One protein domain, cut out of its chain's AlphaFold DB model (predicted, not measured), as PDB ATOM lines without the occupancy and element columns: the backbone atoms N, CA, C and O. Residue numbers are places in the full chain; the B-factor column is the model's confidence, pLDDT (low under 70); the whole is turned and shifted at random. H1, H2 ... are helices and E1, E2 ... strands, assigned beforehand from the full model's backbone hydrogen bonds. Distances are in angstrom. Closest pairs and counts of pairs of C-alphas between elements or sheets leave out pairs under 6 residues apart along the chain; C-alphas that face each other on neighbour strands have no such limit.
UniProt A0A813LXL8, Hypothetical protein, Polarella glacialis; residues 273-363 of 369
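Overview. This is residues 273 to 363 of the 369 residues of the protein "Hypothetical protein" of Polarella glacialis (UniProt A0A813LXL8). A strongly twisted sheet of four parallel strands has two helices, H1 and H2, over one face, and a long loop, residues 341 to 357, swings wide of the sheet on its way from one edge strand, E3, to the other, E4. H2, the longer helix, covers the E3 side of the sheet, and the short H1 is over E1. The printed part has 91 residues, with the named elements E1, H1, E2, H2, E3 and E4 along the chain; the sheet's order is E3, E2, E1, E4, and the class is mixed, helices and strands. The whole is compact, with a radius of gyration of the C-alphas of 13.4 A and spans of 41 by 31 by 20 A.

Arrangement. Begin at E1, residues 273 to 278, an inner strand of the sheet. H1, residues 288 to 294, is on the sheet at a height of 9.4 A, over E1 and along the strands, at 3 degrees to E1 on the local plane; the closest C-alphas of E1 and H1 are those of Ile 274 and Pro 290, 6.6 A apart. E2, residues 303 to 310, is parallel to E1 at 24 degrees, with N 305 and O 274 2.8 A apart, within hydrogen-bond range. H2, residues 316 to 329, is on the same face as H1 at a height of 9.2 A. It is over E3, residues 334 to 340, and only just over E2, on which 3 of its 14 C-alphas fall; it runs along the strands, at 18 degrees to E3 on the local plane. The closest C-alphas of H2 and E3 are those of Gln 320 and Ile 338, 6.7 A apart. E3 is parallel to E2 at 26 degrees, with N 337 and O 306 2.7 A apart. E4, residues 358 to 362, is parallel to E1 at 16 degrees, with N 275 and O 359 2.9 A apart. E1, H1, E2 and E2, H2, E3 are strand-helix-strand units, two parallel neighbour strands with a helix between, each with a right-handed crossover. H1 and H2 are apart, and in both every O i to N i+4 pair is within hydrogen-bond range.

Along the chain. Find C-alpha 273 at (-19.784, 33.904, 5.048); from there E1 runs 15.5 A to residue 278. H1 measures 10.1 A, and E2 22.4 A. Find C-alpha 316 at (-17.746, 16.807, 20.556), from which H2 runs 19.9 A. E3 measures 19.3 A, and E4 runs 12.7 A to C-alpha 362 at (-25.176, 35.845, 18.816).

Size, cuts and confidence. The two C-alphas farthest apart, those of Pro 297 and Asp 313, are 41.4 A apart. The printed part has no cut. The link from E3 to E4 is long, with 17 residues. Look at the B-factor column: pLDDT is under 70 at residues 280 to 284 and 341 to 363.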
ATOM      1  N   THR A 273     -19.250  34.897   4.115       85.00
ATOM      2  CA  THR A 273     -19.784  33.904   5.048       85.00
ATOM      3  C   THR A 273     -20.724  34.560   6.055       85.00
ATOM      4  O   THR A 273     -20.524  35.703   6.467       85.00
ATOM      5  N   ILE A 274     -21.781  33.843   6.427       88.12
ATOM      6  CA  ILE A 274     -22.682  34.211   7.521       88.12
ATOM      7  C   ILE A 274     -22.335  33.285   8.678       88.12
ATOM      8  O   ILE A 274     -22.584  32.084   8.596       88.12
ATOM      9  N   ASP A 275     -21.745  33.839   9.730       87.44
ATOM     10  CA  ASP A 275     -21.216  33.063  10.843       87.44
ATOM     11  C   ASP A 275     -22.172  33.161  12.032       87.44
ATOM     12  O   ASP A 275     -22.398  34.223  12.614       87.44
ATOM     13  N   ILE A 276     -22.755  32.036  12.408       86.88
ATOM     14  CA  ILE A 276     -23.734  31.948  13.482       86.88
ATOM     15  C   ILE A 276     -23.017  31.405  14.702       86.88
ATOM     16  O   ILE A 276     -22.454  30.319  14.646       86.88
ATOM     17  N   TRP A 277     -23.044  32.142  15.804       84.50
ATOM     18  CA  TRP A 277     -22.448  31.700  17.056       84.50
ATOM     19  C   TRP A 277     -23.555  31.308  18.018       84.50
ATOM     20  O   TRP A 277     -24.234  32.161  18.599       84.50
ATOM     21  N   TRP A 278     -23.735  29.999  18.166       82.00
ATOM     22  CA  TRP A 278     -24.702  29.437  19.089       82.00
ATOM     23  C   TRP A 278     -24.038  29.212  20.449       82.00
ATOM     24  O   TRP A 278     -23.266  28.278  20.662       82.00
ATOM     25  N   THR A 279     -24.337  30.125  21.366       72.06
ATOM     26  CA  THR A 279     -24.041  30.037  22.800       72.06
ATOM     27  C   THR A 279     -25.222  29.396  23.533       72.06
ATOM     28  O   THR A 279     -26.359  29.641  23.145       72.06
ATOM     29  N   PHE A 280     -24.945  28.565  24.547       58.66
ATOM     30  CA  PHE A 280     -25.899  27.733  25.305       58.66
ATOM     31  C   PHE A 280     -27.349  28.272  25.370       58.66
ATOM     32  O   PHE A 280     -27.578  29.389  25.829       58.66
ATOM     33  N   GLY A 281     -28.317  27.439  24.952       58.62
ATOM     34  CA  GLY A 281     -29.765  27.712  25.015       58.62
ATOM     35  C   GLY A 281     -30.370  28.459  23.806       58.62
ATOM     36  O   GLY A 281     -29.675  29.107  23.032       58.62
ATOM     37  N   GLY A 282     -31.684  28.305  23.576       59.25
ATOM     38  CA  GLY A 282     -32.500  29.155  22.676       59.25
ATOM     39  C   GLY A 282     -32.273  29.110  21.147       59.25
ATOM     40  O   GLY A 282     -32.910  29.873  20.421       59.25
ATOM     41  N   GLY A 283     -31.409  28.242  20.610       61.47
ATOM     42  CA  GLY A 283     -30.850  28.419  19.254       61.47
ATOM     43  C   GLY A 283     -31.713  28.076  18.034       61.47
ATOM     44  O   GLY A 283     -31.305  28.388  16.917       61.47
ATOM     45  N   GLY A 284     -32.907  27.496  18.191       69.31
ATOM     46  CA  GLY A 284     -33.734  27.110  17.034       69.31
ATOM     47  C   GLY A 284     -34.120  28.297  16.138       69.31
ATOM     48  O   GLY A 284     -34.086  28.204  14.912       69.31
ATOM     49  N   VAL A 285     -34.410  29.453  16.742       74.12
ATOM     50  CA  VAL A 285     -34.740  30.687  16.008       74.12
ATOM     51  C   VAL A 285     -33.508  31.268  15.301       74.12
ATOM     52  O   VAL A 285     -33.628  31.854  14.225       74.12
ATOM     53  N   LEU A 286     -32.312  31.056  15.859       79.50
ATOM     54  CA  LEU A 286     -31.056  31.582  15.323       79.50
ATOM     55  C   LEU A 286     -30.733  31.000  13.939       79.50
ATOM     56  O   LEU A 286     -30.237  31.709  13.067       79.50
ATOM     57  N   LEU A 287     -31.077  29.728  13.724       81.38
ATOM     58  CA  LEU A 287     -30.871  29.012  12.463       81.38
ATOM     59  C   LEU A 287     -31.806  29.487  11.339       81.38
ATOM     60  O   LEU A 287     -31.517  29.277  10.161       81.38
ATOM     61  N   LEU A 288     -32.902  30.175  11.677       83.00
ATOM     62  CA  LEU A 288     -33.833  30.713  10.687       83.00
ATOM     63  C   LEU A 288     -33.295  31.983  10.006       83.00
ATOM     64  O   LEU A 288     -33.516  32.168   8.810       83.00
ATOM     65  N   PHE A 289     -32.579  32.849  10.727       85.12
ATOM     66  CA  PHE A 289     -32.014  34.092  10.179       85.12
ATOM     67  C   PHE A 289     -31.092  33.908   8.964       85.12
ATOM     68  O   PHE A 289     -31.364  34.548   7.946       85.12
ATOM     69  N   PRO A 290     -30.052  33.050   8.989       85.69
ATOM     70  CA  PRO A 290     -29.178  32.842   7.829       85.69
ATOM     71  C   PRO A 290     -29.968  32.322   6.625       85.69
ATOM     72  O   PRO A 290     -29.744  32.759   5.498       85.69
ATOM     73  N   TYR A 291     -30.950  31.447   6.862       85.06
ATOM     74  CA  TYR A 291     -31.827  30.935   5.818       85.06
ATOM     75  C   TYR A 291     -32.693  32.047   5.214       85.06
ATOM     76  O   TYR A 291     -32.794  32.145   3.991       85.06
ATOM     77  N   LEU A 292     -33.284  32.920   6.034       86.56
ATOM     78  CA  LEU A 292     -34.056  34.069   5.551       86.56
ATOM     79  C   LEU A 292     -33.184  35.054   4.770       86.56
ATOM     80  O   LEU A 292     -33.565  35.446   3.668       86.56
ATOM     81  N   MET A 293     -32.000  35.384   5.289       86.12
ATOM     82  CA  MET A 293     -31.056  36.270   4.609       86.12
ATOM     83  C   MET A 293     -30.601  35.688   3.273       86.12
ATOM     84  O   MET A 293     -30.624  36.406   2.280       86.12
ATOM     85  N   SER A 294     -30.287  34.390   3.200       86.12
ATOM     86  CA  SER A 294     -29.845  33.731   1.958       86.12
ATOM     87  C   SER A 294     -30.863  33.810   0.809       86.12
ATOM     88  O   SER A 294     -30.493  33.685  -0.355       86.12
ATOM     89  N   LYS A 295     -32.149  34.060   1.110       85.81
ATOM     90  CA  LYS A 295     -33.184  34.291   0.088       85.81
ATOM     91  C   LYS A 295     -33.102  35.670  -0.553       85.81
ATOM     92  O   LYS A 295     -33.700  35.871  -1.609       85.81
ATOM     93  N   HIS A 296     -32.443  36.623   0.094       87.06
ATOM     94  CA  HIS A 296     -32.258  37.965  -0.431       87.06
ATOM     95  C   HIS A 296     -31.091  37.978  -1.438       87.06
ATOM     96  O   HIS A 296     -30.043  37.391  -1.157       87.06
ATOM     97  N   PRO A 297     -31.211  38.663  -2.593       87.44
ATOM     98  CA  PRO A 297     -30.193  38.647  -3.652       87.44
ATOM     99  C   PRO A 297     -28.800  39.109  -3.195       87.44
ATOM    100  O   PRO A 297     -27.802  38.586  -3.687       87.44
ATOM    101  N   VAL A 298     -28.732  40.034  -2.229       88.19
ATOM    102  CA  VAL A 298     -27.478  40.513  -1.605       88.19
ATOM    103  C   VAL A 298     -26.677  39.372  -0.970       88.19
ATOM    104  O   VAL A 298     -25.458  39.326  -1.109       88.19
ATOM    105  N   TRP A 299     -27.360  38.436  -0.302       88.06
ATOM    106  CA  TRP A 299     -26.747  37.395   0.534       88.06
ATOM    107  C   TRP A 299     -26.812  35.994  -0.089       88.06
ATOM    108  O   TRP A 299     -26.272  35.048   0.476       88.06
ATOM    109  N   ALA A 300     -27.439  35.844  -1.260       86.88
ATOM    110  CA  ALA A 300     -27.598  34.558  -1.944       86.88
ATOM    111  C   ALA A 300     -26.261  33.879  -2.303       86.88
ATOM    112  O   ALA A 300     -26.206  32.665  -2.478       86.88
ATOM    113  N   GLY A 301     -25.177  34.655  -2.417       85.62
ATOM    114  CA  GLY A 301     -23.822  34.154  -2.664       85.62
ATOM    115  C   GLY A 301     -23.028  33.789  -1.405       85.62
ATOM    116  O   GLY A 301     -21.864  33.402  -1.531       85.62
ATOM    117  N   CYS A 302     -23.606  33.939  -0.210       87.38
ATOM    118  CA  CYS A 302     -22.916  33.705   1.056       87.38
ATOM    119  C   CYS A 302     -23.119  32.277   1.572       87.38
ATOM    120  O   CYS A 302     -24.209  31.716   1.482       87.38
ATOM    121  N   ARG A 303     -22.068  31.701   2.165       88.44
ATOM    122  CA  ARG A 303     -22.144  30.395   2.845       88.44
ATOM    123  C   ARG A 303     -22.431  30.589   4.327       88.44
ATOM    124  O   ARG A 303     -21.786  31.419   4.963       88.44
ATOM    125  N   ALA A 304     -23.379  29.842   4.877       89.06
ATOM    126  CA  ALA A 304     -23.692  29.893   6.299       89.06
ATOM    127  C   ALA A 304     -22.847  28.873   7.075       89.06
ATOM    128  O   ALA A 304     -22.735  27.720   6.659       89.06
ATOM    129  N   ARG A 305     -22.273  29.297   8.202       88.94
ATOM    130  CA  ARG A 305     -21.466  28.468   9.104       88.94
ATOM    131  C   ARG A 305     -22.008  28.578  10.522       88.94
ATOM    132  O   ARG A 305     -22.250  29.685  10.997       88.94
ATOM    133  N   LEU A 306     -22.198  27.455  11.195       87.62
ATOM    134  CA  LEU A 306     -22.668  27.373  12.572       87.62
ATOM    135  C   LEU A 306     -21.505  27.009  13.485       87.62
ATOM    136  O   LEU A 306     -20.959  25.920  13.387       87.62
ATOM    137  N   PHE A 307     -21.164  27.906  14.399       86.25
ATOM    138  CA  PHE A 307     -20.192  27.681  15.455       86.25
ATOM    139  C   PHE A 307     -20.918  27.392  16.764       86.25
ATOM    140  O   PHE A 307     -21.622  28.261  17.286       86.25
ATOM    141  N   VAL A 308     -20.735  26.184  17.295       84.00
ATOM    142  CA  VAL A 308     -21.289  25.773  18.593       84.00
ATOM    143  C   VAL A 308     -20.158  25.634  19.599       84.00
ATOM    144  O   VAL A 308     -19.108  25.066  19.293       84.00
ATOM    145  N   LEU A 309     -20.363  26.189  20.792       80.75
ATOM    146  CA  LEU A 309     -19.409  26.098  21.889       80.75
ATOM    147  C   LEU A 309     -19.768  24.911  22.780       80.75
ATOM    148  O   LEU A 309     -20.839  24.895  23.379       80.75
ATOM    149  N   ALA A 310     -18.860  23.946  22.848       79.38
ATOM    150  CA  ALA A 310     -18.974  22.766  23.692       79.38
ATOM    151  C   ALA A 310     -18.357  23.014  25.071       79.38
ATOM    152  O   ALA A 310     -17.268  23.601  25.162       79.38
ATOM    153  N   GLY A 311     -19.029  22.557  26.127       75.38
ATOM    154  CA  GLY A 311     -18.474  22.483  27.474       75.38
ATOM    155  C   GLY A 311     -17.317  21.484  27.567       75.38
ATOM    156  O   GLY A 311     -17.061  20.710  26.648       75.38
ATOM    157  N   ALA A 312     -16.588  21.516  28.686       72.06
ATOM    158  CA  ALA A 312     -15.434  20.636  28.902       72.06
ATOM    159  C   ALA A 312     -15.818  19.149  29.024       72.06
ATOM    160  O   ALA A 312     -15.004  18.291  28.694       72.06
ATOM    161  N   ASP A 313     -17.049  18.870  29.461       75.69
ATOM    162  CA  ASP A 313     -17.569  17.518  29.693       75.69
ATOM    163  C   ASP A 313     -18.400  16.977  28.512       75.69
ATOM    164  O   ASP A 313     -18.856  15.835  28.550       75.69
ATOM    165  N   ASP A 314     -18.608  17.779  27.461       79.25
ATOM    166  CA  ASP A 314     -19.456  17.396  26.333       79.25
ATOM    167  C   ASP A 314     -18.684  16.572  25.287       79.25
ATOM    168  O   ASP A 314     -17.560  16.903  24.897       79.25
ATOM    169  N   ASP A 315     -19.323  15.532  24.745       82.88
ATOM    170  CA  ASP A 315     -18.770  14.757  23.633       82.88
ATOM    171  C   ASP A 315     -18.934  15.514  22.303       82.88
ATOM    172  O   ASP A 315     -20.021  15.602  21.719       82.88
ATOM    173  N   LEU A 316     -17.817  16.049  21.806       81.94
ATOM    174  CA  LEU A 316     -17.746  16.807  20.556       81.94
ATOM    175  C   LEU A 316     -18.213  15.991  19.343       81.94
ATOM    176  O   LEU A 316     -18.813  16.553  18.426       81.94
ATOM    177  N   VAL A 317     -17.929  14.685  19.309       85.38
ATOM    178  CA  VAL A 317     -18.234  13.833  18.148       85.38
ATOM    179  C   VAL A 317     -19.728  13.554  18.085       85.38
ATOM    180  O   VAL A 317     -20.339  13.660  17.018       85.38
ATOM    181  N   GLN A 318     -20.322  13.236  19.233       87.38
ATOM    182  CA  GLN A 318     -21.755  12.993  19.328       87.38
ATOM    183  C   GLN A 318     -22.552  14.265  19.008       87.38
ATOM    184  O   GLN A 318     -23.460  14.216  18.177       87.38
ATOM    185  N   MET A 319     -22.160  15.416  19.567       84.19
ATOM    186  CA  MET A 319     -22.816  16.692  19.262       84.19
ATOM    187  C   MET A 319     -22.709  17.076  17.784       84.19
ATOM    188  O   MET A 319     -23.676  17.581  17.214       84.19
ATOM    189  N   GLN A 320     -21.561  16.822  17.144       87.06
ATOM    190  CA  GLN A 320     -21.386  17.112  15.717       87.06
ATOM    191  C   GLN A 320     -22.403  16.315  14.899       87.06
ATOM    192  O   GLN A 320     -23.116  16.880  14.075       87.06
ATOM    193  N   LYS A 321     -22.525  15.015  15.187       89.31
ATOM    194  CA  LYS A 321     -23.453  14.125  14.490       89.31
ATOM    195  C   LYS A 321     -24.915  14.528  14.698       89.31
ATOM    196  O   LYS A 321     -25.688  14.512  13.743       89.31
ATOM    197  N   GLU A 322     -25.295  14.892  15.920       87.56
ATOM    198  CA  GLU A 322     -26.659  15.336  16.234       87.56
ATOM    199  C   GLU A 322     -27.022  16.636  15.512       87.56
ATOM    200  O   GLU A 322     -28.109  16.747  14.939       87.56
ATOM    201  N   LEU A 323     -26.104  17.604  15.484       86.81
ATOM    202  CA  LEU A 323     -26.309  18.866  14.779       86.81
ATOM    203  C   LEU A 323     -26.330  18.683  13.260       86.81
ATOM    204  O   LEU A 323     -27.166  19.296  12.597       86.81
ATOM    205  N   ASP A 324     -25.480  17.817  12.709       88.56
ATOM    206  CA  ASP A 324     -25.491  17.495  11.279       88.56
ATOM    207  C   ASP A 324     -26.811  16.816  10.873       88.56
ATOM    208  O   ASP A 324     -27.407  17.173   9.852       88.56
ATOM    209  N   MET A 325     -27.330  15.900  11.704       88.12
ATOM    210  CA  MET A 325     -28.663  15.314  11.511       88.12
ATOM    211  C   MET A 325     -29.762  16.381  11.570       88.12
ATOM    212  O   MET A 325     -30.623  16.426  10.693       88.12
ATOM    213  N   TYR A 326     -29.706  17.285  12.551       85.69
ATOM    214  CA  TYR A 326     -30.675  18.372  12.692       85.69
ATOM    215  C   TYR A 326     -30.684  19.291  11.459       85.69
ATOM    216  O   TYR A 326     -31.734  19.566  10.876       85.69
ATOM    217  N   VAL A 327     -29.512  19.746  11.014       86.44
ATOM    218  CA  VAL A 327     -29.361  20.613   9.834       86.44
ATOM    219  C   VAL A 327     -29.883  19.923   8.570       86.44
ATOM    220  O   VAL A 327     -30.572  20.559   7.762       86.44
ATOM    221  N   HIS A 328     -29.628  18.620   8.427       87.75
ATOM    222  CA  HIS A 328     -30.131  17.815   7.319       87.75
ATOM    223  C   HIS A 328     -31.666  17.686   7.333       87.75
ATOM    224  O   HIS A 328     -32.311  17.932   6.308       87.75
ATOM    225  N   ASP A 329     -32.269  17.380   8.485       86.88
ATOM    226  CA  ASP A 329     -33.723  17.222   8.634       86.88
ATOM    227  C   ASP A 329     -34.482  18.521   8.329       86.88
ATOM    228  O   ASP A 329     -35.516  18.510   7.650       86.88
ATOM    229  N   PHE A 330     -33.932  19.660   8.758       80.88
ATOM    230  CA  PHE A 330     -34.478  20.985   8.452       80.88
ATOM    231  C   PHE A 330     -34.074  21.519   7.067       80.88
ATOM    232  O   PHE A 330     -34.526  22.598   6.672       80.88
ATOM    233  N   ARG A 331     -33.279  20.759   6.298       86.06
ATOM    234  CA  ARG A 331     -32.788  21.108   4.950       86.06
ATOM    235  C   ARG A 331     -32.090  22.468   4.909       86.06
ATOM    236  O   ARG A 331     -32.286  23.259   3.980       86.06
ATOM    237  N   LEU A 332     -31.298  22.755   5.936       84.31
ATOM    238  CA  LEU A 332     -30.550  23.997   6.062       84.31
ATOM    239  C   LEU A 332     -29.162  23.819   5.418       84.31
ATOM    240  O   LEU A 332     -28.431  22.914   5.800       84.31
ATOM    241  N   PRO A 333     -28.753  24.652   4.445       84.12
ATOM    242  CA  PRO A 333     -27.425  24.561   3.836       84.12
ATOM    243  C   PRO A 333     -26.377  25.267   4.719       84.12
ATOM    244  O   PRO A 333     -25.883  26.338   4.363       84.12
ATOM    245  N   ILE A 334     -26.095  24.714   5.904       87.25
ATOM    246  CA  ILE A 334     -25.209  25.317   6.915       87.25
ATOM    247  C   ILE A 334     -24.074  24.344   7.258       87.25
ATOM    248  O   ILE A 334     -24.326  23.178   7.541       87.25
ATOM    249  N   GLU A 335     -22.832  24.827   7.256       88.50
ATOM    250  CA  GLU A 335     -21.654  24.057   7.683       88.50
ATOM    251  C   GLU A 335     -21.516  24.121   9.216       88.50
ATOM    252  O   GLU A 335     -21.457  25.217   9.772       88.50
ATOM    253  N   VAL A 336     -21.478  22.981   9.916       87.62
ATOM    254  CA  VAL A 336     -21.398  22.931  11.391       87.62
ATOM    255  C   VAL A 336     -19.948  22.789  11.860       87.62
ATOM    256  O   VAL A 336     -19.214  21.912  11.406       87.62
ATOM    257  N   HIS A 337     -19.549  23.634  12.809       87.25
ATOM    258  CA  HIS A 337     -18.236  23.655  13.439       87.25
ATOM    259  C   HIS A 337     -18.372  23.706  14.964       87.25
ATOM    260  O   HIS A 337     -18.777  24.721  15.533       87.25
ATOM    261  N   ILE A 338     -17.969  22.640  15.649       82.81
ATOM    262  CA  ILE A 338     -17.926  22.625  17.114       82.81
ATOM    263  C   ILE A 338     -16.555  23.088  17.605       82.81
ATOM    264  O   ILE A 338     -15.514  22.631  17.127       82.81
ATOM    265  N   LYS A 339     -16.549  24.011  18.571       80.62
ATOM    266  CA  LYS A 339     -15.338  24.516  19.230       80.62
ATOM    267  C   LYS A 339     -15.410  24.233  20.730       80.62
ATOM    268  O   LYS A 339     -16.385  24.588  21.385       80.62
ATOM    269  N   ALA A 340     -14.361  23.617  21.271       70.94
ATOM    270  CA  ALA A 340     -14.241  23.365  22.704       70.94
ATOM    271  C   ALA A 340     -13.997  24.671  23.481       70.94
ATOM    272  O   ALA A 340     -13.162  25.498  23.088       70.94
ATOM    273  N   TRP A 341     -14.707  24.855  24.594       68.06
ATOM    274  CA  TRP A 341     -14.542  26.008  25.476       68.06
ATOM    275  C   TRP A 341     -13.261  25.884  26.321       68.06
ATOM    276  O   TRP A 341     -13.213  25.171  27.316       68.06
ATOM    277  N   LEU A 342     -12.208  26.611  25.939       58.28
ATOM    278  CA  LEU A 342     -10.879  26.576  26.582       58.28
ATOM    279  C   LEU A 342     -10.650  27.679  27.648       58.28
ATOM    280  O   LEU A 342      -9.505  27.987  27.981       58.28
ATOM    281  N   GLY A 343     -11.712  28.277  28.204       54.66
ATOM    282  CA  GLY A 343     -11.639  29.243  29.316       54.66
ATOM    283  C   GLY A 343     -11.735  30.734  28.935       54.66
ATOM    284  O   GLY A 343     -11.695  31.114  27.767       54.66
ATOM    285  N   ALA A 344     -11.877  31.590  29.958       52.34
ATOM    286  CA  ALA A 344     -12.395  32.967  29.869       52.34
ATOM    287  C   ALA A 344     -11.494  34.023  29.180       52.34
ATOM    288  O   ALA A 344     -11.984  35.097  28.847       52.34
ATOM    289  N   ASN A 345     -10.204  33.746  28.940       43.47
ATOM    290  CA  ASN A 345      -9.223  34.774  28.540       43.47
ATOM    291  C   ASN A 345      -8.775  34.744  27.069       43.47
ATOM    292  O   ASN A 345      -7.934  35.552  26.676       43.47
ATOM    293  N   LYS A 346      -9.320  33.861  26.226       46.50
ATOM    294  CA  LYS A 346      -9.092  33.929  24.773       46.50
ATOM    295  C   LYS A 346     -10.359  34.426  24.092       46.50
ATOM    296  O   LYS A 346     -11.327  33.689  23.945       46.50
ATOM    297  N   CYS A 347     -10.350  35.680  23.646       40.31
ATOM    298  CA  CYS A 347     -11.345  36.174  22.699       40.31
ATOM    299  C   CYS A 347     -11.261  35.331  21.416       40.31
ATOM    300  O   CYS A 347     -10.402  35.546  20.567       40.31
ATOM    301  N   PHE A 348     -12.166  34.361  21.270       48.94
ATOM    302  CA  PHE A 348     -12.212  33.416  20.144       48.94
ATOM    303  C   PHE A 348     -12.398  34.074  18.764       48.94
ATOM    304  O   PHE A 348     -12.180  33.421  17.743       48.94
ATOM    305  N   LEU A 349     -12.753  35.366  18.733       48.12
ATOM    306  CA  LEU A 349     -12.939  36.183  17.528       48.12
ATOM    307  C   LEU A 349     -11.671  36.340  16.661       48.12
ATOM    308  O   LEU A 349     -11.797  36.806  15.531       48.12
ATOM    309  N   ASP A 350     -10.493  35.946  17.161       41.75
ATOM    310  CA  ASP A 350      -9.197  36.127  16.482       41.75
ATOM    311  C   ASP A 350      -8.564  34.834  15.930       41.75
ATOM    312  O   ASP A 350      -7.447  34.865  15.420       41.75
ATOM    313  N   THR A 351      -9.242  33.682  16.005       41.78
ATOM    314  CA  THR A 351      -8.627  32.388  15.616       41.78
ATOM    315  C   THR A 351      -8.865  31.952  14.167       41.78
ATOM    316  O   THR A 351      -8.190  31.042  13.696       41.78
ATOM    317  N   GLU A 352      -9.762  32.610  13.428       46.91
ATOM    318  CA  GLU A 352      -9.929  32.403  11.982       46.91
ATOM    319  C   GLU A 352      -9.693  33.713  11.225       46.91
ATOM    320  O   GLU A 352     -10.087  34.776  11.715       46.91
ATOM    321  N   PRO A 353      -9.073  33.676  10.027       40.84
ATOM    322  CA  PRO A 353      -8.859  34.879   9.240       40.84
ATOM    323  C   PRO A 353     -10.218  35.501   8.918       40.84
ATOM    324  O   PRO A 353     -11.024  34.902   8.201       40.84
ATOM    325  N   ARG A 354     -10.470  36.704   9.451       44.47
ATOM    326  CA  ARG A 354     -11.640  37.513   9.094       44.47
ATOM    327  C   ARG A 354     -11.638  37.687   7.579       44.47
ATOM    328  O   ARG A 354     -10.837  38.443   7.034       44.47
ATOM    329  N   ARG A 355     -12.510  36.957   6.887       49.16
ATOM    330  CA  ARG A 355     -12.799  37.240   5.482       49.16
ATOM    331  C   ARG A 355     -13.615  38.531   5.421       49.16
ATOM    332  O   ARG A 355     -14.315  38.882   6.364       49.16
ATOM    333  N   THR A 356     -13.478  39.240   4.311       43.72
ATOM    334  CA  THR A 356     -13.848  40.647   4.086       43.72
ATOM    335  C   THR A 356     -15.272  41.053   4.492       43.72
ATOM    336  O   THR A 356     -15.480  42.230   4.767       43.72
ATOM    337  N   VAL A 357     -16.236  40.123   4.571       52.94
ATOM    338  CA  VAL A 357     -17.599  40.378   5.072       52.94
ATOM    339  C   VAL A 357     -18.087  39.183   5.901       52.94
ATOM    340  O   VAL A 357     -18.295  38.099   5.355       52.94
ATOM    341  N   SER A 358     -18.283  39.391   7.207       54.34
ATOM    342  CA  SER A 358     -18.843  38.403   8.140       54.34
ATOM    343  C   SER A 358     -19.984  39.023   8.947       54.34
ATOM    344  O   SER A 358     -19.759  39.983   9.688       54.34
ATOM    345  N   VAL A 359     -21.191  38.466   8.837       57.25
ATOM    346  CA  VAL A 359     -22.310  38.803   9.734       57.25
ATOM    347  C   VAL A 359     -22.321  37.795  10.866       57.25
ATOM    348  O   VAL A 359     -22.323  36.592  10.610       57.25
ATOM    349  N   VAL A 360     -22.318  38.295  12.103       60.56
ATOM    350  CA  VAL A 360     -22.264  37.471  13.309       60.56
ATOM    351  C   VAL A 360     -23.579  37.562  14.066       60.56
ATOM    352  O   VAL A 360     -23.906  38.608  14.622       60.56
ATOM    353  N   PHE A 361     -24.300  36.445  14.131       61.19
ATOM    354  CA  PHE A 361     -25.465  36.302  15.003       61.19
ATOM    355  C   PHE A 361     -25.037  35.698  16.341       61.19
ATOM    356  O   PHE A 361     -24.376  34.660  16.361       61.19
ATOM    357  N   LYS A 362     -25.413  36.340  17.451       56.94
ATOM    358  CA  LYS A 362     -25.176  35.845  18.816       56.94
ATOM    359  C   LYS A 362     -26.489  35.790  19.581       56.94
ATOM    360  O   LYS A 362     -27.230  36.770  19.587       56.94
ATOM    361  N   CYS A 363     -26.745  34.664  20.237       56.44
ATOM    362  CA  CYS A 363     -27.901  34.486  21.105       56.44
ATOM    363  C   CYS A 363     -27.476  34.653  22.566       56.44
ATOM    364  O   CYS A 363     -26.732  33.833  23.093       56.44
TER     365      CYS A 363